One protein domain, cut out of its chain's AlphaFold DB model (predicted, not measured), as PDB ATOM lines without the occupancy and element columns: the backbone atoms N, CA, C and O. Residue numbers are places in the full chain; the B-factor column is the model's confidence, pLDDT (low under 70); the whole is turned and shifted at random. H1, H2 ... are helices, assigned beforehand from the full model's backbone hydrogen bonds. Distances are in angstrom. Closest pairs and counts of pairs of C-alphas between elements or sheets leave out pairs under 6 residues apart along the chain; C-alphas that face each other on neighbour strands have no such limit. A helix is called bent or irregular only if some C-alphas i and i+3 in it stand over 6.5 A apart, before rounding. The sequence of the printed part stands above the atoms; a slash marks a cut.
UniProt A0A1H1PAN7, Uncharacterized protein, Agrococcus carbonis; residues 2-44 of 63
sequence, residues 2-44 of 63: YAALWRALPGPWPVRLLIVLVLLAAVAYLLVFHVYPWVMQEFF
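This is residues 2 to 44 of the 63 residues of an uncharacterized protein of Agrococcus carbonis (UniProt A0A1H1PAN7). One long, kinked helix, H2, makes nearly the whole length of a rod, and the one-turn helix H1 sits off to the side of its first end, joined by a tight link. The printed part has 43 residues with two named helices, H1 then H2, and no named strand. It is all helix and extended, with a radius of gyration of the C-alphas of 15.9 A and spans of 47 by 17 by 11 A.

Look first at H2, residues 13 to 43, where residues 20 to 30 and 32 to 38 stand free. Near Pro 37 it has a kink of 31 degrees. It is neither bent nor irregular, but only just: C-alphas 33 and 36 are 6.4 A apart. In its backbone 25 of 27 O i to N i+4 pairs are within hydrogen-bond range. H1, residues 5 to 8, is apart from H2 and too short for such a pair.

Find C-alpha 13 at (-72.748, 40.000, 35.132); from there H2 runs 42.3 A to C-alpha 43 at (-76.231, 82.092, 33.563). H1 begins at C-alpha 5, (-60.999, 44.648, 35.626), and spans 5.4 A.

The C-alphas farthest apart, of Ala 3 and Phe 44, are 47.3 A apart. The printed part has no cut. Residues 2 to 11 have pLDDT under 70.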
ATOM      1  N   TYR A   2     -58.318  41.581  30.362       48.12
ATOM      2  CA  TYR A   2     -59.591  42.239  30.750       48.12
ATOM      3  C   TYR A   2     -60.287  41.590  31.965       48.12
ATOM      4  O   TYR A   2     -61.142  42.193  32.604       48.12
ATOM      5  N   ALA A   3     -59.885  40.367  32.326       55.44
ATOM      6  CA  ALA A   3     -60.488  39.592  33.410       55.44
ATOM      7  C   ALA A   3     -60.241  40.163  34.819       55.44
ATOM      8  O   ALA A   3     -61.058  39.931  35.698       55.44
ATOM      9  N   ALA A   4     -59.150  40.903  35.051       58.19
ATOM     10  CA  ALA A   4     -58.880  41.521  36.354       58.19
ATOM     11  C   ALA A   4     -59.812  42.719  36.610       58.19
ATOM     12  O   ALA A   4     -60.393  42.843  37.686       58.19
ATOM     13  N   LEU A   5     -60.051  43.533  35.576       57.03
ATOM     14  CA  LEU A   5     -60.999  44.648  35.626       57.03
ATOM     15  C   LEU A   5     -62.445  44.131  35.736       57.03
ATOM     16  O   LEU A   5     -63.223  44.600  36.560       57.03
ATOM     17  N   TRP A   6     -62.755  43.040  35.024       55.28
ATOM     18  CA  TRP A   6     -63.980  42.251  35.186       55.28
ATOM     19  C   TRP A   6     -63.975  41.335  36.424       55.28
ATOM     20  O   TRP A   6     -64.774  40.401  36.490       55.28
ATOM     21  N   ARG A   7     -63.142  41.557  37.436       62.00
ATOM     22  CA  ARG A   7     -63.234  40.876  38.746       62.00
ATOM     23  C   ARG A   7     -63.260  41.858  39.914       62.00
ATOM     24  O   ARG A   7     -63.712  41.473  40.983       62.00
ATOM     25  N   ALA A   8     -62.866  43.111  39.687       62.28
ATOM     26  CA  ALA A   8     -62.912  44.181  40.680       62.28
ATOM     27  C   ALA A   8     -64.334  44.693  40.968       62.28
ATOM     28  O   ALA A   8     -64.601  45.156  42.071       62.28
ATOM     29  N   LEU A   9     -65.263  44.588  40.011       56.81
ATOM     30  CA  LEU A   9     -66.668  44.900  40.276       56.81
ATOM     31  C   LEU A   9     -67.331  43.722  41.028       56.81
ATOM     32  O   LEU A   9     -67.402  42.626  40.456       56.81
ATOM     33  N   PRO A  10     -67.836  43.903  42.261       62.09
ATOM     34  CA  PRO A  10     -68.462  42.825  43.019       62.09
ATOM     35  C   PRO A  10     -69.761  42.365  42.340       62.09
ATOM     36  O   PRO A  10     -70.622  43.173  42.001       62.09
ATOM     37  N   GLY A  11     -69.899  41.053  42.143       62.06
ATOM     38  CA  GLY A  11     -71.141  40.413  41.706       62.06
ATOM     39  C   GLY A  11     -71.170  39.889  40.257       62.06
ATOM     40  O   GLY A  11     -70.330  40.257  39.430       62.06
ATOM     41  N   PRO A  12     -72.126  38.985  39.954       76.25
ATOM     42  CA  PRO A  12     -72.326  38.394  38.628       76.25
ATOM     43  C   PRO A  12     -72.650  39.458  37.568       76.25
ATOM     44  O   PRO A  12     -73.034  40.579  37.894       76.25
ATOM     45  N   TRP A  13     -72.525  39.102  36.282       77.69
ATOM     46  CA  TRP A  13     -72.748  40.000  35.132       77.69
ATOM     47  C   TRP A  13     -73.979  40.938  35.257       77.69
ATOM     48  O   TRP A  13     -73.815  42.134  35.001       77.69
ATOM     49  N   PRO A  14     -75.157  40.494  35.751       77.31
ATOM     50  CA  PRO A  14     -76.321  41.370  35.925       77.31
ATOM     51  C   PRO A  14     -76.126  42.463  36.984       77.31
ATOM     52  O   PRO A  14     -76.619  43.574  36.822       77.31
ATOM     53  N   VAL A  15     -75.386  42.175  38.061       82.44
ATOM     54  CA  VAL A  15     -75.140  43.130  39.155       82.44
ATOM     55  C   VAL A  15     -74.296  44.296  38.657       82.44
ATOM     56  O   VAL A  15     -74.559  45.443  38.997       82.44
ATOM     57  N   ARG A  16     -73.329  44.030  37.777       81.00
ATOM     58  CA  ARG A  16     -72.521  45.087  37.158       81.00
ATOM     59  C   ARG A  16     -73.328  45.970  36.235       81.00
ATOM     60  O   ARG A  16     -73.174  47.185  36.286       81.00
ATOM     61  N   LEU A  17     -74.180  45.353  35.417       85.81
ATOM     62  CA  LEU A  17     -75.090  46.082  34.543       85.81
ATOM     63  C   LEU A  17     -75.982  47.011  35.374       85.81
ATOM     64  O   LEU A  17     -76.099  48.190  35.054       85.81
ATOM     65  N   LEU A  18     -76.531  46.500  36.478       88.81
ATOM     66  CA  LEU A  18     -77.369  47.267  37.391       88.81
ATOM     67  C   LEU A  18     -76.601  48.418  38.048       88.81
ATOM     68  O   LEU A  18     -77.106  49.532  38.070       88.81
ATOM     69  N   ILE A  19     -75.369  48.189  38.515       87.94
ATOM     70  CA  ILE A  19     -74.520  49.251  39.079       87.94
ATOM     71  C   ILE A  19     -74.284  50.360  38.052       87.94
ATOM     72  O   ILE A  19     -74.455  51.529  38.382       87.94
ATOM     73  N   VAL A  20     -73.926  50.016  36.811       88.56
ATOM     74  CA  VAL A  20     -73.702  51.007  35.745       88.56
ATOM     75  C   VAL A  20     -74.986  51.774  35.427       88.56
ATOM     76  O   VAL A  20     -74.943  52.996  35.308       88.56
ATOM     77  N   LEU A  21     -76.127  51.086  35.344       94.12
ATOM     78  CA  LEU A  21     -77.439  51.707  35.136       94.12
ATOM     79  C   LEU A  21     -77.802  52.676  36.262       94.12
ATOM     80  O   LEU A  21     -78.233  53.792  35.986       94.12
ATOM     81  N   VAL A  22     -77.595  52.277  37.517       95.69
ATOM     82  CA  VAL A  22     -77.838  53.130  38.687       95.69
ATOM     83  C   VAL A  22     -76.900  54.331  38.680       95.69
ATOM     84  O   VAL A  22     -77.353  55.442  38.930       95.69
ATOM     85  N   LEU A  23     -75.620  54.145  38.350       94.62
ATOM     86  CA  LEU A  23     -74.664  55.248  38.251       94.62
ATOM     87  C   LEU A  23     -75.088  56.248  37.170       94.62
ATOM     88  O   LEU A  23     -75.099  57.452  37.409       94.62
ATOM     89  N   LEU A  24     -75.475  55.746  35.996       96.56
ATOM     90  CA  LEU A  24     -75.945  56.566  34.885       96.56
ATOM     91  C   LEU A  24     -77.216  57.336  35.270       96.56
ATOM     92  O   LEU A  24     -77.298  58.542  35.037       96.56
ATOM     93  N   ALA A  25     -78.175  56.663  35.909       97.19
ATOM     94  CA  ALA A  25     -79.395  57.284  36.406       97.19
ATOM     95  C   ALA A  25     -79.103  58.339  37.485       97.19
ATOM     96  O   ALA A  25     -79.698  59.411  37.457       97.19
ATOM     97  N   ALA A  26     -78.161  58.079  38.393       97.38
ATOM     98  CA  ALA A  26     -77.753  59.024  39.429       97.38
ATOM     99  C   ALA A  26     -77.101  60.280  38.831       97.38
ATOM    100  O   ALA A  26     -77.416  61.393  39.250       97.38
ATOM    101  N   VAL A  27     -76.240  60.118  37.821       97.44
ATOM    102  CA  VAL A  27     -75.642  61.247  37.095       97.44
ATOM    103  C   VAL A  27     -76.716  62.045  36.362       97.44
ATOM    104  O   VAL A  27     -76.749  63.265  36.496       97.44
ATOM    105  N   ALA A  28     -77.620  61.381  35.636       97.12
ATOM    106  CA  ALA A  28     -78.721  62.049  34.946       97.12
ATOM    107  C   ALA A  28     -79.632  62.805  35.928       97.12
ATOM    108  O   ALA A  28     -79.992  63.953  35.678       97.12
ATOM    109  N   TYR A  29     -79.944  62.198  37.075       97.56
ATOM    110  CA  TYR A  29     -80.714  62.828  38.143       97.56
ATOM    111  C   TYR A  29     -80.010  64.077  38.686       97.56
ATOM    112  O   TYR A  29     -80.614  65.145  38.745       97.56
ATOM    113  N   LEU A  30     -78.724  63.989  39.031       97.62
ATOM    114  CA  LEU A  30     -77.956  65.151  39.486       97.62
ATOM    115  C   LEU A  30     -77.917  66.252  38.422       97.62
ATOM    116  O   LEU A  30     -78.114  67.423  38.746       97.62
ATOM    117  N   LEU A  31     -77.725  65.893  37.152       96.56
ATOM    118  CA  LEU A  31     -77.703  66.872  36.071       96.56
ATOM    119  C   LEU A  31     -79.041  67.603  35.933       96.56
ATOM    120  O   LEU A  31     -79.057  68.824  35.830       96.56
ATOM    121  N   VAL A  32     -80.157  66.878  35.957       96.56
ATOM    122  CA  VAL A  32     -81.492  67.454  35.736       96.56
ATOM    123  C   VAL A  32     -81.992  68.215  36.961       96.56
ATOM    124  O   VAL A  32     -82.536  69.306  36.832       96.56
ATOM    125  N   PHE A  33     -81.817  67.660  38.157       96.31
ATOM    126  CA  PHE A  33     -82.412  68.222  39.370       96.31
ATOM    127  C   PHE A  33     -81.496  69.202  40.104       96.31
ATOM    128  O   PHE A  33     -81.997  69.987  40.899       96.31
ATOM    129  N   HIS A  34     -80.178  69.168  39.871       96.06
ATOM    130  CA  HIS A  34     -79.227  70.050  40.564       96.06
ATOM    131  C   HIS A  34     -78.444  70.936  39.596       96.06
ATOM    132  O   HIS A  34     -78.430  72.152  39.768       96.06
ATOM    133  N   VAL A  35     -77.820  70.365  38.560       95.88
ATOM    134  CA  VAL A  35     -76.963  71.150  37.653       95.88
ATOM    135  C   VAL A  35     -77.794  72.074  36.770       95.88
ATOM    136  O   VAL A  35     -77.466  73.247  36.655       95.88
ATOM    137  N   TYR A  36     -78.882  71.584  36.180       94.25
ATOM    138  CA  TYR A  36     -79.767  72.391  35.344       94.25
ATOM    139  C   TYR A  36     -80.314  73.629  36.073       94.25
ATOM    140  O   TYR A  36     -80.114  74.727  35.550       94.25
ATOM    141  N   PRO A  37     -80.943  73.526  37.265       93.88
ATOM    142  CA  PRO A  37     -81.406  74.718  37.964       93.88
ATOM    143  C   PRO A  37     -80.243  75.621  38.371       93.88
ATOM    144  O   PRO A  37     -80.356  76.827  38.198       93.88
ATOM    145  N   TRP A  38     -79.111  75.073  38.827       94.44
ATOM    146  CA  TRP A  38     -77.931  75.881  39.151       94.44
ATOM    147  C   TRP A  38     -77.437  76.699  37.945       94.44
ATOM    148  O   TRP A  38     -77.259  77.909  38.058       94.44
ATOM    149  N   VAL A  39     -77.310  76.075  36.768       94.38
ATOM    150  CA  VAL A  39     -76.907  76.749  35.521       94.38
ATOM    151  C   VAL A  39     -77.934  77.796  35.098       94.38
ATOM    152  O   VAL A  39     -77.556  78.889  34.688       94.38
ATOM    153  N   MET A  40     -79.228  77.483  35.188       90.94
ATOM    154  CA  MET A  40     -80.277  78.438  34.828       90.94
ATOM    155  C   MET A  40     -80.260  79.663  35.741       90.94
ATOM    156  O   MET A  40     -80.353  80.775  35.242       90.94
ATOM    157  N   GLN A  41     -80.074  79.490  37.049       89.19
ATOM    158  CA  GLN A  41     -80.011  80.622  37.977       89.19
ATOM    159  C   GLN A  41     -78.755  81.485  37.772       89.19
ATOM    160  O   GLN A  41     -78.845  82.706  37.849       89.19
ATOM    161  N   GLU A  42     -77.602  80.869  37.494       90.50
ATOM    162  CA  GLU A  42     -76.327  81.591  37.378       90.50
ATOM    163  C   GLU A  42     -76.152  82.284  36.016       90.50
ATOM    164  O   GLU A  42     -75.688  83.419  35.942       90.50
ATOM    165  N   PHE A  43     -76.526  81.614  34.921       90.56
ATOM    166  CA  PHE A  43     -76.231  82.092  33.563       90.56
ATOM    167  C   PHE A  43     -77.446  82.663  32.828       90.56
ATOM    168  O   PHE A  43     -77.275  83.406  31.863       90.56
ATOM    169  N   PHE A  44     -78.662  82.332  33.265       85.12
ATOM    170  CA  PHE A  44     -79.906  82.763  32.627       85.12
ATOM    171  C   PHE A  44     -80.798  83.476  33.646       85.12
ATOM    172  O   PHE A  44     -81.818  82.920  34.069       85.12
TER     173      PHE A  44